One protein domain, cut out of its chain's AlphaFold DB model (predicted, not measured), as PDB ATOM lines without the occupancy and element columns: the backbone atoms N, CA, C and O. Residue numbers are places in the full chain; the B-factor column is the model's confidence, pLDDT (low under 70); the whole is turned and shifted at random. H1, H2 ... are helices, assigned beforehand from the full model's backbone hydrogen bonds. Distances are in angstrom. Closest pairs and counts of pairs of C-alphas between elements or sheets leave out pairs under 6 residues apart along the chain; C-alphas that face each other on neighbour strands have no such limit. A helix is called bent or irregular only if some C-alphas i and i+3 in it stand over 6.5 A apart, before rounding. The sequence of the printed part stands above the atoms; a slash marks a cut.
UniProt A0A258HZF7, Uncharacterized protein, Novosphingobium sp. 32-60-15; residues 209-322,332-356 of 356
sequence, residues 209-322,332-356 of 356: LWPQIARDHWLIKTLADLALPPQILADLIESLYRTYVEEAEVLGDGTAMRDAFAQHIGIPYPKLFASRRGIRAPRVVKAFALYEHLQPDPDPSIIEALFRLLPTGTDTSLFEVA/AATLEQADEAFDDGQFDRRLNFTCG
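Overview. This is residues 209 to 322 and 332 to 356 of the 356 residues of an uncharacterized protein of Novosphingobium sp. 32-60-15 (UniProt A0A258HZF7). Three helices, H3, H5 and H7, cross one another in the core of a body of eight helices, with H1 packed on H3, H4 on H5, and H8 side by side with H7 as a hairpin. A second hairpin, H9 and H10, lies at one end of the longest axis, its helices apart from those of the body. The printed part has 139 residues with ten named helices, H1 to H10 in order along the chain, and no named strand; the class is all helix. It is compact, with a radius of gyration of the C-alphas of 14.7 A, and spans 43 by 35 by 25 A.

Along the chain. H1, residues 210 to 215, begins with C-alpha 210 at (202.724, 321.264, 342.369). H2 is residues 217 to 224, and H3, the longest, residues 230 to 244, 21.3 A from first to last C-alpha. H4 is residues 246 to 250. H5, residues 254 to 266, measures 15.5 A and is only just irregular: C-alphas 263 and 266 are 6.8 A apart. H6 is residues 270 to 273. H7, residues 282 to 293, measures 16.8 A, with C-alpha 282 at (208.025, 311.840, 330.909). H8 is residues 300 to 307. H9, residues 335 to 343, measures 12.4 A. H10, residues 347 to 354, ends with C-alpha 354 at (234.632, 308.431, 329.038).

Arrangement. H1 touches H3 about perpendicular, at 80 degrees; their closest C-alphas, of Trp 210 and Ser 239, are 4.5 A apart. H2 is close to H3 but not clearly touching, with C-alphas of Ile 220 and Leu 236 closest at 7.4 A. Residues 240 to 244 of H3 touch residues 260 to 265 of H5 at a steep tilt of 51 degrees, opposite ways, closest at C-alphas 244 and 260, 6.3 A. H4 touches residues 254 to 257 of H5, closest at C-alphas 248 and 257, 5.0 A. H6 is close to H7 but not clearly touching, closest at C-alphas 273 and 288, 6.5 A. H7 touches H3 with residues 283 to 287 at 75 degrees, closest at C-alphas 283 and 238, 6.0 A. It touches H5 with residues 287 to 291 at 89 degrees, closest at C-alphas 291 and 266, 6.0 A. H7 and H8 form a helical hairpin at a shallow tilt of 12 degrees, closest at C-alphas 289 and 303, 5.5 A. H9 and H10 form another at 9 degrees, closest at C-alphas 338 and 350, 4.8 A. H8 and H10 are only just apart, 8.1 A at the closest. Every O i to N i+4 pair is within hydrogen-bond range in H1, H2, H3, H4, H7, H8, H9 and H10; in H5 it is 8 of 9, and H6 is too short for such a pair.

Size, cuts and confidence. The C-alphas farthest apart, of Leu 209 and Ala 332, are 45.2 A apart. Residues 323 to 331 are not printed, and C-alphas 322 and 332 are 24.2 A apart across the cut. Of the links that are printed whole, none is long. Residues 308 to 322 hold no named element. Mean pLDDT of the printed part is 82.2; residue 313, residues 320 to 322 and residues 332 to 356 are under 70.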
ATOM      1  N   LEU A 209     199.716 319.334 344.660       93.38
ATOM      2  CA  LEU A 209     200.022 320.710 345.069       93.38
ATOM      3  C   LEU A 209     201.321 321.229 344.422       93.38
ATOM      4  O   LEU A 209     202.150 321.877 345.063       93.38
ATOM      5  N   TRP A 210     201.501 320.967 343.125       94.12
ATOM      6  CA  TRP A 210     202.724 321.264 342.369       94.12
ATOM      7  C   TRP A 210     203.187 322.723 342.475       94.12
ATOM      8  O   TRP A 210     204.368 322.936 342.762       94.12
ATOM      9  N   PRO A 211     202.303 323.737 342.343       93.75
ATOM     10  CA  PRO A 211     202.738 325.128 342.421       93.75
ATOM     11  C   PRO A 211     203.234 325.530 343.812       93.75
ATOM     12  O   PRO A 211     204.003 326.479 343.921       93.75
ATOM     13  N   GLN A 212     202.792 324.851 344.876       93.62
ATOM     14  CA  GLN A 212     203.252 325.144 346.237       93.62
ATOM     15  C   GLN A 212     204.704 324.699 346.415       93.62
ATOM     16  O   GLN A 212     205.514 325.470 346.921       93.62
ATOM     17  N   ILE A 213     205.043 323.510 345.908       94.00
ATOM     18  CA  ILE A 213     206.418 322.999 345.903       94.00
ATOM     19  C   ILE A 213     207.309 323.910 345.051       94.00
ATOM     20  O   ILE A 213     208.330 324.392 345.527       94.00
ATOM     21  N   ALA A 214     206.893 324.194 343.812       93.44
ATOM     22  CA  ALA A 214     207.686 324.958 342.849       93.44
ATOM     23  C   ALA A 214     207.985 326.396 343.307       93.44
ATOM     24  O   ALA A 214     209.036 326.944 342.987       93.44
ATOM     25  N   ARG A 215     207.071 327.014 344.067       93.19
ATOM     26  CA  ARG A 215     207.238 328.379 344.586       93.19
ATOM     27  C   ARG A 215     208.068 328.446 345.865       93.19
ATOM     28  O   ARG A 215     208.500 329.542 346.225       93.19
ATOM     29  N   ASP A 216     208.348 327.329 346.532       93.62
ATOM     30  CA  ASP A 216     209.253 327.305 347.682       93.62
ATOM     31  C   ASP A 216     210.715 327.161 347.230       93.62
ATOM     32  O   ASP A 216     211.342 326.100 347.264       93.62
ATOM     33  N   HIS A 217     211.279 328.287 346.794       90.94
ATOM     34  CA  HIS A 217     212.621 328.343 346.220       90.94
ATOM     35  C   HIS A 217     213.701 327.964 347.243       90.94
ATOM     36  O   HIS A 217     214.750 327.428 346.874       90.94
ATOM     37  N   TRP A 218     213.459 328.256 348.526       89.88
ATOM     38  CA  TRP A 218     214.389 327.953 349.608       89.88
ATOM     39  C   TRP A 218     214.420 326.455 349.903       89.88
ATOM     40  O   TRP A 218     215.506 325.883 350.045       89.88
ATOM     41  N   LEU A 219     213.249 325.814 349.947       90.88
ATOM     42  CA  LEU A 219     213.131 324.367 350.093       90.88
ATOM     43  C   LEU A 219     213.882 323.653 348.972       90.88
ATOM     44  O   LEU A 219     214.756 322.837 349.257       90.88
ATOM     45  N   ILE A 220     213.607 324.009 347.715       91.81
ATOM     46  CA  ILE A 220     214.228 323.361 346.552       91.81
ATOM     47  C   ILE A 220     215.748 323.501 346.599       91.81
ATOM     48  O   ILE A 220     216.453 322.504 346.457       91.81
ATOM     49  N   LYS A 221     216.266 324.707 346.861       89.25
ATOM     50  CA  LYS A 221     217.715 324.940 346.939       89.25
ATOM     51  C   LYS A 221     218.364 324.114 348.049       89.25
ATOM     52  O   LYS A 221     219.382 323.474 347.817       89.25
ATOM     53  N   THR A 222     217.741 324.085 349.227       89.69
ATOM     54  CA  THR A 222     218.248 323.319 350.373       89.69
ATOM     55  C   THR A 222     218.252 321.818 350.085       89.69
ATOM     56  O   THR A 222     219.188 321.123 350.459       89.69
ATOM     57  N   LEU A 223     217.210 321.308 349.423       90.38
ATOM     58  CA  LEU A 223     217.090 319.894 349.080       90.38
ATOM     59  C   LEU A 223     218.023 319.485 347.930       90.38
ATOM     60  O   LEU A 223     218.547 318.376 347.951       90.38
ATOM     61  N   ALA A 224     218.266 320.366 346.956       87.69
ATOM     62  CA  ALA A 224     219.155 320.105 345.820       87.69
ATOM     63  C   ALA A 224     220.624 319.892 346.230       87.69
ATOM     64  O   ALA A 224     221.372 319.237 345.507       87.69
ATOM     65  N   ASP A 225     221.030 320.418 347.389       86.44
ATOM     66  CA  ASP A 225     222.359 320.194 347.967       86.44
ATOM     67  C   ASP A 225     222.492 318.833 348.681       86.44
ATOM     68  O   ASP A 225     223.599 318.427 349.038       86.44
ATOM     69  N   LEU A 226     221.384 318.110 348.886       86.56
ATOM     70  CA  LEU A 226     221.347 316.822 349.579       86.56
ATOM     71  C   LEU A 226     221.326 315.634 348.606       86.56
ATOM     72  O   LEU A 226     221.005 315.736 347.421       86.56
ATOM     73  N   ALA A 227     221.615 314.440 349.130       83.44
ATOM     74  CA  ALA A 227     221.470 313.198 348.379       83.44
ATOM     75  C   ALA A 227     219.983 312.812 348.227       83.44
ATOM     76  O   ALA A 227     219.430 312.064 349.032       83.44
ATOM     77  N   LEU A 228     219.346 313.292 347.156       88.06
ATOM     78  CA  LEU A 228     217.908 313.119 346.925       88.06
ATOM     79  C   LEU A 228     217.497 311.682 346.551       88.06
ATOM     80  O   LEU A 228     217.986 311.139 345.555       88.06
ATOM     81  N   PRO A 229     216.538 311.056 347.255       90.50
ATOM     82  CA  PRO A 229     215.924 309.822 346.774       90.50
ATOM     83  C   PRO A 229     215.305 310.023 345.375       90.50
ATOM     84  O   PRO A 229     214.724 311.083 345.130       90.50
ATOM     85  N   PRO A 230     215.353 309.025 344.467       90.50
ATOM     86  CA  PRO A 230     214.887 309.194 343.086       90.50
ATOM     87  C   PRO A 230     213.443 309.692 342.965       90.50
ATOM     88  O   PRO A 230     213.146 310.513 342.104       90.50
ATOM     89  N   GLN A 231     212.554 309.243 343.855       91.31
ATOM     90  CA  GLN A 231     211.162 309.696 343.858       91.31
ATOM     91  C   GLN A 231     211.038 311.186 344.194       91.31
ATOM     92  O   GLN A 231     210.274 311.885 343.547       91.31
ATOM     93  N   ILE A 232     211.817 311.683 345.159       93.69
ATOM     94  CA  ILE A 232     211.782 313.098 345.555       93.69
ATOM     95  C   ILE A 232     212.356 313.974 344.447       93.69
ATOM     96  O   ILE A 232     211.792 315.017 344.139       93.69
ATOM     97  N   LEU A 233     213.438 313.529 343.802       93.69
ATOM     98  CA  LEU A 233     213.985 314.219 342.637       93.69
ATOM     99  C   LEU A 233     212.942 314.331 341.513       93.69
ATOM    100  O   LEU A 233     212.767 315.407 340.944       93.69
ATOM    101  N   ALA A 234     212.225 313.238 341.228       94.38
ATOM    102  CA  ALA A 234     211.150 313.237 340.244       94.38
ATOM    103  C   ALA A 234     210.028 314.213 340.628       94.38
ATOM    104  O   ALA A 234     209.633 315.022 339.795       94.38
ATOM    105  N   ASP A 235     209.573 314.174 341.882       95.19
ATOM    106  CA  ASP A 235     208.493 315.025 342.392       95.19
ATOM    107  C   ASP A 235     208.874 316.524 342.324       95.19
ATOM    108  O   ASP A 235     208.062 317.351 341.908       95.19
ATOM    109  N   LEU A 236     210.124 316.880 342.654       95.50
ATOM    110  CA  LEU A 236     210.635 318.255 342.553       95.50
ATOM    111  C   LEU A 236     210.700 318.739 341.099       95.50
ATOM    112  O   LEU A 236     210.153 319.796 340.781       95.50
ATOM    113  N   ILE A 237     211.330 317.970 340.205       95.12
ATOM    114  CA  ILE A 237     211.446 318.341 338.786       95.12
ATOM    115  C   ILE A 237     210.061 318.422 338.138       95.12
ATOM    116  O   ILE A 237     209.784 319.359 337.390       95.12
ATOM    117  N   GLU A 238     209.168 317.481 338.445       95.50
ATOM    118  CA  GLU A 238     207.798 317.493 337.937       95.50
ATOM    119  C   GLU A 238     207.022 318.720 338.428       95.50
ATOM    120  O   GLU A 238     206.318 319.343 337.633       95.50
ATOM    121  N   SER A 239     207.201 319.119 339.692       96.56
ATOM    122  CA  SER A 239     206.568 320.325 340.231       96.56
ATOM    123  C   SER A 239     206.998 321.594 339.488       96.56
ATOM    124  O   SER A 239     206.150 322.399 339.094       96.56
ATOM    125  N   LEU A 240     208.301 321.737 339.229       95.69
ATOM    126  CA  LEU A 240     208.881 322.870 338.513       95.69
ATOM    127  C   LEU A 240     208.413 322.901 337.058       95.69
ATOM    128  O   LEU A 240     207.941 323.931 336.578       95.69
ATOM    129  N   TYR A 241     208.478 321.757 336.378       95.62
ATOM    130  CA  TYR A 241     208.081 321.638 334.979       95.62
ATOM    131  C   TYR A 241     206.599 321.983 334.779       95.62
ATOM    132  O   TYR A 241     206.263 322.802 333.929       95.62
ATOM    133  N   ARG A 242     205.709 321.411 335.601       95.06
ATOM    134  CA  ARG A 242     204.264 321.697 335.548       95.06
ATOM    135  C   ARG A 242     203.942 323.163 335.812       95.06
ATOM    136  O   ARG A 242     203.010 323.700 335.231       95.06
ATOM    137  N   THR A 243     204.696 323.803 336.701       94.56
ATOM    138  CA  THR A 243     204.399 325.175 337.128       94.56
ATOM    139  C   THR A 243     204.897 326.223 336.135       94.56
ATOM    140  O   THR A 243     204.229 327.237 335.968       94.56
ATOM    141  N   TYR A 244     206.052 326.002 335.501       93.81
ATOM    142  CA  TYR A 244     206.720 327.036 334.699       93.81
ATOM    143  C   TYR A 244     206.840 326.716 333.205       93.81
ATOM    144  O   TYR A 244     207.010 327.636 332.416       93.81
ATOM    145  N   VAL A 245     206.775 325.442 332.802       93.50
ATOM    146  CA  VAL A 245     207.118 325.010 331.430       93.50
ATOM    147  C   VAL A 245     205.921 324.410 330.692       93.50
ATOM    148  O   VAL A 245     205.766 324.632 329.494       93.50
ATOM    149  N   GLU A 246     205.046 323.686 331.397       92.62
ATOM    150  CA  GLU A 246     203.927 322.940 330.797       92.62
ATOM    151  C   GLU A 246     202.959 323.835 330.003       92.62
ATOM    152  O   GLU A 246     202.472 323.419 328.956       92.62
ATOM    153  N   GLU A 247     202.722 325.077 330.432       91.06
ATOM    154  CA  GLU A 247     201.855 326.011 329.698       91.06
ATOM    155  C   GLU A 247     202.431 326.380 328.318       91.06
ATOM    156  O   GLU A 247     201.717 326.320 327.316       91.06
ATOM    157  N   ALA A 248     203.729 326.691 328.241       89.25
ATOM    158  CA  ALA A 248     204.398 327.022 326.982       89.25
ATOM    159  C   ALA A 248     204.487 325.810 326.041       89.25
ATOM    160  O   ALA A 248     204.324 325.953 324.826       89.25
ATOM    161  N   GLU A 249     204.677 324.612 326.601       89.38
ATOM    162  CA  GLU A 249     204.634 323.359 325.843       89.38
ATOM    163  C   GLU A 249     203.249 323.133 325.215       89.38
ATOM    164  O   GLU A 249     203.151 322.828 324.028       89.38
ATOM    165  N   VAL A 250     202.169 323.321 325.981       89.31
ATOM    166  CA  VAL A 250     200.788 323.143 325.494       89.31
ATOM    167  C   VAL A 250     200.424 324.162 324.411       89.31
ATOM    168  O   VAL A 250     199.687 323.831 323.481       89.31
ATOM    169  N   LEU A 251     200.947 325.386 324.501       89.12
ATOM    170  CA  LEU A 251     200.767 326.424 323.482       89.12
ATOM    171  C   LEU A 251     201.611 326.189 322.217       89.12
ATOM    172  O   LEU A 251     201.389 326.863 321.211       89.12
ATOM    173  N   GLY A 252     202.551 325.239 322.249       86.25
ATOM    174  CA  GLY A 252     203.444 324.937 321.132       86.25
ATOM    175  C   GLY A 252     204.539 325.984 320.910       86.25
ATOM    176  O   GLY A 252     205.110 326.051 319.822       86.25
ATOM    177  N   ASP A 253     204.846 326.811 321.914       87.31
ATOM    178  CA  ASP A 253     205.894 327.830 321.825       87.31
ATOM    179  C   ASP A 253     207.224 327.280 322.361       87.31
ATOM    180  O   ASP A 253     207.569 327.421 323.537       87.31
ATOM    181  N   GLY A 254     207.996 326.644 321.476       85.81
ATOM    182  CA  GLY A 254     209.298 326.066 321.827       85.81
ATOM    183  C   GLY A 254     210.356 327.100 322.245       85.81
ATOM    184  O   GLY A 254     211.331 326.752 322.914       85.81
ATOM    185  N   THR A 255     210.198 328.374 321.875       87.06
ATOM    186  CA  THR A 255     211.077 329.457 322.347       87.06
ATOM    187  C   THR A 255     210.740 329.852 323.778       87.06
ATOM    188  O   THR A 255     211.607 329.743 324.644       87.06
ATOM    189  N   ALA A 256     209.474 330.170 324.064       89.00
ATOM    190  CA  ALA A 256     209.025 330.502 325.413       89.00
ATOM    191  C   ALA A 256     209.244 329.343 326.396       89.00
ATOM    192  O   ALA A 256     209.619 329.570 327.544       89.00
ATOM    193  N   MET A 257     209.078 328.096 325.942       91.69
ATOM    194  CA  MET A 257     209.352 326.899 326.739       91.69
ATOM    195  C   MET A 257     210.819 326.833 327.195       91.69
ATOM    196  O   MET A 257     211.091 326.579 328.370       91.69
ATOM    197  N   ARG A 258     211.769 327.074 326.280       89.19
ATOM    198  CA  ARG A 258     213.209 327.066 326.586       89.19
ATOM    199  C   ARG A 258     213.603 328.231 327.484       89.19
ATOM    200  O   ARG A 258     214.325 328.010 328.454       89.19
ATOM    201  N   ASP A 259     213.089 329.424 327.205       90.12
ATOM    202  CA  ASP A 259     213.362 330.616 328.010       90.12
ATOM    203  C   ASP A 259     212.837 330.446 329.443       90.12
ATOM    204  O   ASP A 259     213.575 330.666 330.408       90.12
ATOM    205  N   ALA A 260     211.602 329.954 329.601       92.31
ATOM    206  CA  ALA A 260     211.012 329.674 330.908       92.31
ATOM    207  C   ALA A 260     211.792 328.593 331.671       92.31
ATOM    208  O   ALA A 260     212.068 328.750 332.863       92.31
ATOM    209  N   PHE A 261     212.196 327.514 330.990       93.69
ATOM    210  CA  PHE A 261     213.013 326.466 331.596       93.69
ATOM    211  C   PHE A 261     214.375 327.002 332.056       93.69
ATOM    212  O   PHE A 261     214.774 326.757 333.197       93.69
ATOM    213  N   ALA A 262     215.078 327.762 331.213       92.25
ATOM    214  CA  ALA A 262     216.369 328.352 331.554       92.25
ATOM    215  C   ALA A 262     216.258 329.281 332.766       92.25
ATOM    216  O   ALA A 262     217.000 329.125 333.738       92.25
ATOM    217  N   GLN A 263     215.292 330.202 332.732       93.56
ATOM    218  CA  GLN A 263     215.121 331.238 333.743       93.56
ATOM    219  C   GLN A 263     214.675 330.685 335.102       93.56
ATOM    220  O   GLN A 263     215.166 331.146 336.134       93.56
ATOM    221  N   HIS A 264     213.748 329.724 335.121       92.62
ATOM    222  CA  HIS A 264     213.103 329.273 336.358       92.62
ATOM    223  C   HIS A 264     213.629 327.940 336.900       92.62
ATOM    224  O   HIS A 264     213.428 327.658 338.080       92.62
ATOM    225  N   ILE A 265     214.291 327.119 336.077       92.69
ATOM    226  CA  ILE A 265     214.661 325.744 336.448       92.69
ATOM    227  C   ILE A 265     216.156 325.483 336.249       92.69
ATOM    228  O   ILE A 265     216.862 325.213 337.222       92.69
ATOM    229  N   GLY A 266     216.646 325.573 335.009       89.19
ATOM    230  CA  GLY A 266     218.000 325.155 334.638       89.19
ATOM    231  C   GLY A 266     219.099 325.990 335.297       89.19
ATOM    232  O   GLY A 266     220.018 325.428 335.890       89.19
ATOM    233  N   ILE A 267     218.985 327.322 335.244       89.38
ATOM    234  CA  ILE A 267     219.973 328.236 335.839       89.38
ATOM    235  C   ILE A 267     219.872 328.275 337.376       89.38
ATOM    236  O   ILE A 267     220.914 328.219 338.031       89.38
ATOM    237  N   PRO A 268     218.677 328.355 338.001       90.38
ATOM    238  CA  PRO A 268     218.589 328.423 339.461       90.38
ATOM    239  C   PRO A 268     218.951 327.116 340.178       90.38
ATOM    240  O   PRO A 268     219.444 327.162 341.308       90.38
ATOM    241  N   TYR A 269     218.709 325.958 339.548       91.94
ATOM    242  CA  TYR A 269     218.817 324.643 340.194       91.94
ATOM    243  C   TYR A 269     219.614 323.601 339.380       91.94
ATOM    244  O   TYR A 269     219.144 322.472 339.209       91.94
ATOM    245  N   PRO A 270     220.848 323.901 338.927       89.88
ATOM    246  CA  PRO A 270     221.619 323.004 338.059       89.88
ATOM    247  C   PRO A 270     221.906 321.639 338.708       89.88
ATOM    248  O   PRO A 270     221.877 320.609 338.042       89.88
ATOM    249  N   LYS A 271     222.083 321.599 340.037       89.31
ATOM    250  CA  LYS A 271     222.365 320.365 340.794       89.31
ATOM    251  C   LYS A 271     221.260 319.308 340.706       89.31
ATOM    252  O   LYS A 271     221.548 318.126 340.876       89.31
ATOM    253  N   LEU A 272     220.014 319.695 340.413       90.12
ATOM    254  CA  LEU A 272     218.928 318.730 340.196       90.12
ATOM    255  C   LEU A 272     219.163 317.872 338.943       90.12
ATOM    256  O   LEU A 272     218.669 316.749 338.865       90.12
ATOM    257  N   PHE A 273     219.951 318.369 337.991       90.12
ATOM    258  CA  PHE A 273     220.234 317.710 336.718       90.12
ATOM    259  C   PHE A 273     221.599 317.007 336.686       90.12
ATOM    260  O   PHE A 273     221.994 316.479 335.653       90.12
ATOM    261  N   ALA A 274     222.289 316.920 337.831       86.00
ATOM    262  CA  ALA A 274     223.570 316.224 337.984       86.00
ATOM    263  C   ALA A 274     223.519 314.741 337.559       86.00
ATOM    264  O   ALA A 274     224.439 314.221 336.927       86.00
ATOM    265  N   SER A 275     222.442 314.040 337.932       84.19
ATOM    266  CA  SER A 275     222.177 312.669 337.489       84.19
ATOM    267  C   SER A 275     220.690 312.349 337.544       84.19
ATOM    268  O   SER A 275     220.012 312.626 338.537       84.19
ATOM    269  N   ARG A 276     220.186 311.678 336.506       84.50
ATOM    270  CA  ARG A 276     218.781 311.256 336.401       84.50
ATOM    271  C   ARG A 276     218.456 310.040 337.267       84.50
ATOM    272  O   ARG A 276     217.282 309.732 337.473       84.50
ATOM    273  N   ARG A 277     219.464 309.297 337.750       83.19
ATOM    274  CA  ARG A 277     219.309 308.098 338.609       83.19
ATOM    275  C   ARG A 277     218.285 307.074 338.082       83.19
ATOM    276  O   ARG A 277     217.582 306.421 338.850       83.19
ATOM    277  N   GLY A 278     218.174 306.949 336.759       84.31
ATOM    278  CA  GLY A 278     217.274 305.999 336.096       84.31
ATOM    279  C   GLY A 278     215.790 306.394 336.034       84.31
ATOM    280  O   GLY A 278     214.995 305.599 335.535       84.31
ATOM    281  N   ILE A 279     215.398 307.596 336.471       88.25
ATOM    282  CA  ILE A 279     214.001 308.069 336.444       88.25
ATOM    283  C   ILE A 279     213.491 308.175 334.997       88.25
ATOM    284  O   ILE A 279     214.146 308.777 334.149       88.25
ATOM    285  N   ARG A 280     212.315 307.600 334.707       89.88
ATOM    286  CA  ARG A 280     211.696 307.569 333.360       89.88
ATOM    287  C   ARG A 280     210.382 308.353 333.250       89.88
ATOM    288  O   ARG A 280     209.670 308.214 332.263       89.88
ATOM    289  N   ALA A 281     210.030 309.140 334.264       89.81
ATOM    290  CA  ALA A 281     208.827 309.968 334.215       89.81
ATOM    291  C   ALA A 281     208.922 310.964 333.036       89.81
ATOM    292  O   ALA A 281     209.940 311.654 332.937       89.81
ATOM    293  N   PRO A 282     207.906 311.076 332.154       91.25
ATOM    294  CA  PRO A 282     208.025 311.840 330.909       91.25
ATOM    295  C   PRO A 282     208.453 313.300 331.097       91.25
ATOM    296  O   PRO A 282     209.352 313.762 330.404       91.25
ATOM    297  N   ARG A 283     207.868 314.016 332.067       92.06
ATOM    298  CA  ARG A 283     208.223 315.419 332.358       92.06
ATOM    299  C   ARG A 283     209.659 315.571 332.849       92.06
ATOM    300  O   ARG A 283     210.341 316.511 332.469       92.06
ATOM    301  N   VAL A 284     210.138 314.613 333.643       93.00
ATOM    302  CA  VAL A 284     211.530 314.597 334.108       93.00
ATOM    303  C   VAL A 284     212.469 314.384 332.925       93.00
ATOM    304  O   VAL A 284     213.432 315.119 332.772       93.00
ATOM    305  N   VAL A 285     212.163 313.432 332.041       91.62
ATOM    306  CA  VAL A 285     212.967 313.181 330.834       91.62
ATOM    307  C   VAL A 285     213.019 314.418 329.928       91.62
ATOM    308  O   VAL A 285     214.104 314.794 329.491       91.62
ATOM    309  N   LYS A 286     211.883 315.096 329.710       92.19
ATOM    310  CA  LYS A 286     211.821 316.366 328.964       92.19
ATOM    311  C   LYS A 286     212.669 317.461 329.615       92.19
ATOM    312  O   LYS A 286     213.419 318.137 328.923       92.19
ATOM    313  N   ALA A 287     212.605 317.598 330.939       93.19
ATOM    314  CA  ALA A 287     213.415 318.560 331.683       93.19
ATOM    315  C   ALA A 287     214.925 318.295 331.536       93.19
ATOM    316  O   ALA A 287     215.690 319.232 331.340       93.19
ATOM    317  N   PHE A 288     215.358 317.029 331.575       92.38
ATOM    318  CA  PHE A 288     216.758 316.667 331.316       92.38
ATOM    319  C   PHE A 288     217.179 316.968 329.870       92.38
ATOM    320  O   PHE A 288     218.287 317.447 329.658       92.38
ATOM    321  N   ALA A 289     216.302 316.746 328.884       90.62
ATOM    322  CA  ALA A 289     216.593 317.095 327.492       90.62
ATOM    323  C   ALA A 289     216.733 318.617 327.306       90.62
ATOM    324  O   ALA A 289     217.681 319.079 326.677       90.62
ATOM    325  N   LEU A 290     215.842 319.410 327.917       90.75
ATOM    326  CA  LEU A 290     215.957 320.873 327.934       90.75
ATOM    327  C   LEU A 290     217.240 321.341 328.629       90.75
ATOM    328  O   LEU A 290     217.856 322.298 328.173       90.75
ATOM    329  N   TYR A 291     217.659 320.665 329.700       92.06
ATOM    330  CA  TYR A 291     218.900 320.988 330.400       92.06
ATOM    331  C   TYR A 291     220.153 320.723 329.557       92.06
ATOM    332  O   TYR A 291     221.076 321.536 329.594       92.06
ATOM    333  N   GLU A 292     220.175 319.644 328.767       89.94
ATOM    334  CA  GLU A 292     221.273 319.364 327.828       89.94
ATOM    335  C   GLU A 292     221.356 320.439 326.732       89.94
ATOM    336  O   GLU A 292     222.441 320.900 326.392       89.94
ATOM    337  N   HIS A 293     220.213 320.937 326.246       87.25
ATOM    338  CA  HIS A 293     220.179 322.043 325.282       87.25
ATOM    339  C   HIS A 293     220.702 323.382 325.824       87.25
ATOM    340  O   HIS A 293     221.053 324.247 325.026       87.25
ATOM    341  N   LEU A 294     220.743 323.574 327.147       87.19
ATOM    342  CA  LEU A 294     221.317 324.774 327.765       87.19
ATOM    343  C   LEU A 294     222.835 324.700 327.936       87.19
ATOM    344  O   LEU A 294     223.447 325.698 328.321       87.19
ATOM    345  N   GLN A 295     223.443 323.537 327.702       83.69
ATOM    346  CA  GLN A 295     224.881 323.383 327.857       83.69
ATOM    347  C   GLN A 295     225.633 324.143 326.751       83.69
ATOM    348  O   GLN A 295     225.114 324.283 325.644       83.69
ATOM    349  N   PRO A 296     226.872 324.602 327.011       79.12
ATOM    350  CA  PRO A 296     227.689 325.276 325.998       79.12
ATOM    351  C   PRO A 296     227.939 324.433 324.736       79.12
ATOM    352  O   PRO A 296     228.050 324.989 323.647       79.12
ATOM    353  N   ASP A 297     228.003 323.107 324.893       79.81
ATOM    354  CA  ASP A 297     228.193 322.126 323.817       79.81
ATOM    355  C   ASP A 297     227.174 320.971 323.953       79.81
ATOM    356  O   ASP A 297     227.472 319.962 324.597       79.81
ATOM    357  N   PRO A 298     225.927 321.136 323.464       84.19
ATOM    358  CA  PRO A 298     224.878 320.126 323.611       84.19
ATOM    359  C   PRO A 298     225.209 318.839 322.850       84.19
ATOM    360  O   PRO A 298     225.414 318.878 321.635       84.19
ATOM    361  N   ASP A 299     225.177 317.686 323.524       81.06
ATOM    362  CA  ASP A 299     225.418 316.399 322.864       81.06
ATOM    363  C   ASP A 299     224.115 315.831 322.250       81.06
ATOM    364  O   ASP A 299     223.202 315.411 322.980       81.06
ATOM    365  N   PRO A 300     224.001 315.750 320.906       82.31
ATOM    366  CA  PRO A 300     222.799 315.244 320.246       82.31
ATOM    367  C   PRO A 300     222.516 313.768 320.560       82.31
ATOM    368  O   PRO A 300     221.357 313.353 320.538       82.31
ATOM    369  N   SER A 301     223.540 312.972 320.885       79.69
ATOM    370  CA  SER A 301     223.378 311.556 321.226       79.69
ATOM    371  C   SER A 301     222.680 311.370 322.577       79.69
ATOM    372  O   SER A 301     221.832 310.483 322.724       79.69
ATOM    373  N   ILE A 302     222.964 312.251 323.543       83.06
ATOM    374  CA  ILE A 302     222.319 312.270 324.862       83.06
ATOM    375  C   ILE A 302     220.848 312.646 324.711       83.06
ATOM    376  O   ILE A 302     219.973 311.977 325.267       83.06
ATOM    377  N   ILE A 303     220.566 313.680 323.919       84.75
ATOM    378  CA  ILE A 303     219.205 314.144 323.638       84.75
ATOM    379  C   ILE A 303     218.387 313.034 322.967       84.75
ATOM    380  O   ILE A 303     217.282 312.716 323.416       84.75
ATOM    381  N   GLU A 304     218.946 312.366 321.953       84.19
ATOM    382  CA  GLU A 304     218.283 311.242 321.287       84.19
ATOM    383  C   GLU A 304     218.025 310.078 322.261       84.19
ATOM    384  O   GLU A 304     216.927 309.513 322.294       84.19
ATOM    385  N   ALA A 305     219.004 309.736 323.103       85.38
ATOM    386  CA  ALA A 305     218.857 308.693 324.114       85.38
ATOM    387  C   ALA A 305     217.758 309.022 325.139       85.38
ATOM    388  O   ALA A 305     217.018 308.124 325.549       85.38
ATOM    389  N   LEU A 306     217.619 310.293 325.531       86.69
ATOM    390  CA  LEU A 306     216.546 310.757 326.411       86.69
ATOM    391  C   LEU A 306     215.182 310.658 325.724       86.69
ATOM    392  O   LEU A 306     214.251 310.107 326.313       86.69
ATOM    393  N   PHE A 307     215.054 311.098 324.473       86.94
ATOM    394  CA  PHE A 307     213.786 311.008 323.742       86.94
ATOM    395  C   PHE A 307     213.332 309.569 323.493       86.94
ATOM    396  O   PHE A 307     212.135 309.292 323.577       86.94
ATOM    397  N   ARG A 308     214.257 308.617 323.318       87.38
ATOM    398  CA  ARG A 308     213.925 307.179 323.242       87.38
ATOM    399  C   ARG A 308     213.273 306.621 324.515       87.38
ATOM    400  O   ARG A 308     212.686 305.543 324.465       87.38
ATOM    401  N   LEU A 309     213.373 307.311 325.656       86.94
ATOM    402  CA  LEU A 309     212.722 306.911 326.911       86.94
ATOM    403  C   LEU A 309     211.278 307.414 327.034       86.94
ATOM    404  O   LEU A 309     210.570 306.976 327.946       86.94
ATOM    405  N   LEU A 310     210.843 308.333 326.168       87.19
ATOM    406  CA  LEU A 310     209.485 308.869 326.184       87.19
ATOM    407  C   LEU A 310     208.481 307.875 325.565       87.19
ATOM    408  O   LEU A 310     208.853 307.060 324.719       87.19
ATOM    409  N   PRO A 311     207.193 307.924 325.959       84.50
ATOM    410  CA  PRO A 311     206.154 307.109 325.334       84.50
ATOM    411  C   PRO A 311     206.047 307.361 323.823       84.50
ATOM    412  O   PRO A 311     206.141 308.503 323.364       84.50
ATOM    413  N   THR A 312     205.789 306.303 323.053       75.12
ATOM    414  CA  THR A 312     205.578 306.380 321.599       75.12
ATOM    415  C   THR A 312     204.439 307.342 321.259       75.12
ATOM    416  O   THR A 312     203.329 307.169 321.762       75.12
ATOM    417  N   GLY A 313     204.706 308.324 320.393       66.00
ATOM    418  CA  GLY A 313     203.742 309.362 320.002       66.00
ATOM    419  C   GLY A 313     203.843 310.669 320.793       66.00
ATOM    420  O   GLY A 313     203.006 311.546 320.605       66.00
ATOM    421  N   THR A 314     204.845 310.816 321.666       76.94
ATOM    422  CA  THR A 314     205.159 312.114 322.281       76.94
ATOM    423  C   THR A 314     205.722 313.054 321.218       76.94
ATOM    424  O   THR A 314     206.696 312.702 320.558       76.94
ATOM    425  N   ASP A 315     205.126 314.235 321.061       71.69
ATOM    426  CA  ASP A 315     205.647 315.261 320.160       71.69
ATOM    427  C   ASP A 315     206.947 315.850 320.731       71.69
ATOM    428  O   ASP A 315     206.947 316.497 321.780       71.69
ATOM    429  N   THR A 316     208.070 315.562 320.071       76.69
ATOM    430  CA  THR A 316     209.399 316.082 320.421       76.69
ATOM    431  C   THR A 316     209.820 317.256 319.542       76.69
ATOM    432  O   THR A 316     210.874 317.833 319.789       76.69
ATOM    433  N   SER A 317     209.010 317.650 318.551       72.31
ATOM    434  CA  SER A 317     209.364 318.703 317.586       72.31
ATOM    435  C   SER A 317     209.600 320.063 318.254       72.31
ATOM    436  O   SER A 317     210.472 320.820 317.840       72.31
ATOM    437  N   LEU A 318     208.899 320.334 319.360       73.38
ATOM    438  CA  LEU A 318     209.061 321.546 320.173       73.38
ATOM    439  C   LEU A 318     210.424 321.649 320.870       73.38
ATOM    440  O   LEU A 318     210.820 322.736 321.293       73.38
ATOM    441  N   PHE A 319     211.130 320.527 321.004       72.94
ATOM    442  CA  PHE A 319     212.441 320.445 321.641       72.94
ATOM    443  C   PHE A 319     213.582 320.478 320.616       72.94
ATOM    444  O   PHE A 319     214.735 320.655 320.999       72.94
ATOM    445  N   GLU A 320     213.287 320.358 319.318       67.44
ATOM    446  CA  GLU A 320     214.302 320.443 318.274       67.44
ATOM    447  C   GLU A 320     214.836 321.883 318.153       67.44
ATOM    448  O   GLU A 320     214.105 322.875 318.054       67.44
ATOM    449  N   VAL A 321     216.160 322.023 318.190       58.44
ATOM    450  CA  VAL A 321     216.834 323.291 317.896       58.44
ATOM    451  C   VAL A 321     216.934 323.405 316.377       58.44
ATOM    452  O   VAL A 321     217.453 322.501 315.723       58.44
ATOM    453  N   ALA A 322     216.441 324.509 315.805       44.56
ATOM    454  CA  ALA A 322     216.669 324.812 314.394       44.56
ATOM    455  C   ALA A 322     218.182 324.738 314.110       44.56
ATOM    456  O   ALA A 322     218.956 325.321 314.873       44.56
ATOM    457  N   ALA A 332     236.756 313.671 318.961       45.38
ATOM    458  CA  ALA A 332     237.136 313.257 320.313       45.38
ATOM    459  C   ALA A 332     236.691 314.206 321.435       45.38
ATOM    460  O   ALA A 332     237.234 315.295 321.596       45.38
ATOM    461  N   ALA A 333     235.751 313.725 322.255       52.47
ATOM    462  CA  ALA A 333     235.516 314.280 323.577       52.47
ATOM    463  C   ALA A 333     236.844 314.280 324.351       52.47
ATOM    464  O   ALA A 333     237.450 313.224 324.566       52.47
ATOM    465  N   THR A 334     237.357 315.458 324.688       59.38
ATOM    466  CA  THR A 334     238.646 315.596 325.369       59.38
ATOM    467  C   THR A 334     238.497 315.228 326.842       59.38
ATOM    468  O   THR A 334     237.472 315.490 327.464       59.38
ATOM    469  N   LEU A 335     239.550 314.663 327.440       59.22
ATOM    470  CA  LEU A 335     239.610 314.372 328.881       59.22
ATOM    471  C   LEU A 335     239.270 315.616 329.735       59.22
ATOM    472  O   LEU A 335     238.651 315.490 330.784       59.22
ATOM    473  N   GLU A 336     239.592 316.809 329.223       57.44
ATOM    474  CA  GLU A 336     239.222 318.110 329.797       57.44
ATOM    475  C   GLU A 336     237.702 318.331 329.876       57.44
ATOM    476  O   GLU A 336     237.226 318.816 330.893       57.44
ATOM    477  N   GLN A 337     236.919 317.913 328.872       61.47
ATOM    478  CA  GLN A 337     235.451 318.017 328.898       61.47
ATOM    479  C   GLN A 337     234.830 317.033 329.904       61.47
ATOM    480  O   GLN A 337     233.795 317.312 330.512       61.47
ATOM    481  N   ALA A 338     235.472 315.878 330.114       59.94
ATOM    482  CA  ALA A 338     235.067 314.915 331.135       59.94
ATOM    483  C   ALA A 338     235.404 315.388 332.561       59.94
ATOM    484  O   ALA A 338     234.654 315.079 333.492       59.94
ATOM    485  N   ASP A 339     236.507 316.119 332.735       60.38
ATOM    486  CA  ASP A 339     236.893 316.725 334.012       60.38
ATOM    487  C   ASP A 339     236.043 317.969 334.324       60.38
ATOM    488  O   ASP A 339     235.552 318.090 335.442       60.38
ATOM    489  N   GLU A 340     235.723 318.811 333.337       66.06
ATOM    490  CA  GLU A 340     234.794 319.943 333.500       66.06
ATOM    491  C   GLU A 340     233.380 319.460 333.875       66.06
ATOM    492  O   GLU A 340     232.794 319.925 334.852       66.06
ATOM    493  N   ALA A 341     232.869 318.416 333.207       59.75
ATOM    494  CA  ALA A 341     231.602 317.787 333.584       59.75
ATOM    495  C   ALA A 341     231.640 317.150 334.988       59.75
ATOM    496  O   ALA A 341     230.607 317.049 335.653       59.75
ATOM    497  N   PHE A 342     232.808 316.694 335.456       58.94
ATOM    498  CA  PHE A 342     232.966 316.193 336.820       58.94
ATOM    499  C   PHE A 342     232.938 317.321 337.851       58.94
ATOM    500  O   PHE A 342     232.246 317.188 338.864       58.94
ATOM    501  N   ASP A 343     233.652 318.409 337.579       51.50
ATOM    502  CA  ASP A 343     233.733 319.581 338.448       51.50
ATOM    503  C   ASP A 343     232.373 320.292 338.560       51.50
ATOM    504  O   ASP A 343     231.993 320.736 339.648       51.50
ATOM    505  N   ASP A 344     231.568 320.263 337.493       59.41
ATOM    506  CA  ASP A 344     230.179 320.746 337.472       59.41
ATOM    507  C   ASP A 344     229.164 319.755 338.082       59.41
ATOM    508  O   ASP A 344     227.964 320.038 338.170       59.41
ATOM    509  N   GLY A 345     229.616 318.576 338.523       55.31
ATOM    510  CA  GLY A 345     228.775 317.536 339.123       55.31
ATOM    511  C   GLY A 345     227.843 316.819 338.138       55.31
ATOM    512  O   GLY A 345     226.906 316.143 338.564       55.31
ATOM    513  N   GLN A 346     228.079 316.931 336.830       63.59
ATOM    514  CA  GLN A 346     227.305 316.308 335.751       63.59
ATOM    515  C   GLN A 346     227.802 314.878 335.458       63.59
ATOM    516  O   GLN A 346     228.363 314.570 334.403       63.59
ATOM    517  N   PHE A 347     227.598 313.966 336.411       67.19
ATOM    518  CA  PHE A 347     228.164 312.610 336.360       67.19
ATOM    519  C   PHE A 347     227.663 311.764 335.180       67.19
ATOM    520  O   PHE A 347     228.434 310.979 334.624       67.19
ATOM    521  N   ASP A 348     226.397 311.928 334.778       64.19
ATOM    522  CA  ASP A 348     225.829 311.193 333.638       64.19
ATOM    523  C   ASP A 348     226.506 311.619 332.316       64.19
ATOM    524  O   ASP A 348     226.748 310.786 331.443       64.19
ATOM    525  N   ARG A 349     226.885 312.897 332.197       61.06
ATOM    526  CA  ARG A 349     227.561 313.456 331.020       61.06
ATOM    527  C   ARG A 349     229.029 313.035 330.956       61.06
ATOM    528  O   ARG A 349     229.499 312.579 329.916       61.06
ATOM    529  N   ARG A 350     229.720 313.043 332.104       60.31
ATOM    530  CA  ARG A 350     231.079 312.490 332.242       60.31
ATOM    531  C   ARG A 350     231.171 311.036 331.768       60.31
ATOM    532  O   ARG A 350     232.137 310.658 331.105       60.31
ATOM    533  N   LEU A 351     230.200 310.200 332.142       59.62
ATOM    534  CA  LEU A 351     230.183 308.785 331.756       59.62
ATOM    535  C   LEU A 351     230.085 308.603 330.236       59.62
ATOM    536  O   LEU A 351     230.747 307.723 329.691       59.62
ATOM    537  N   ASN A 352     229.328 309.459 329.548       60.19
ATOM    538  CA  ASN A 352     229.231 309.417 328.090       60.19
ATOM    539  C   ASN A 352     230.531 309.869 327.405       60.19
ATOM    540  O   ASN A 352     230.939 309.243 326.434       60.19
ATOM    541  N   PHE A 353     231.247 310.858 327.957       53.50
ATOM    542  CA  PHE A 353     232.555 311.277 327.429       53.50
ATOM    543  C   PHE A 353     233.691 310.270 327.671       53.50
ATOM    544  O   PHE A 353     234.687 310.288 326.956       53.50
ATOM    545  N   THR A 354     233.570 309.391 328.670       50.03
ATOM    546  CA  THR A 354     234.632 308.431 329.038       50.03
ATOM    547  C   THR A 354     234.449 307.032 328.449       50.03
ATOM    548  O   THR A 354     235.401 306.254 328.443       50.03
ATOM    549  N   CYS A 355     233.250 306.696 327.963       47.91
ATOM    550  CA  CYS A 355     232.920 305.384 327.388       47.91
ATOM    551  C   CYS A 355     232.564 305.422 325.887       47.91
ATOM    552  O   CYS A 355     232.098 304.404 325.370       47.91
ATOM    553  N   GLY A 356     232.750 306.570 325.219       41.00
ATOM    554  CA  GLY A 356     232.506 306.780 323.783       41.00
ATOM    555  C   GLY A 356     233.646 306.338 322.876       41.00
ATOM    556  O   GLY A 356     234.819 306.572 323.246       41.00
TER     557      GLY A 356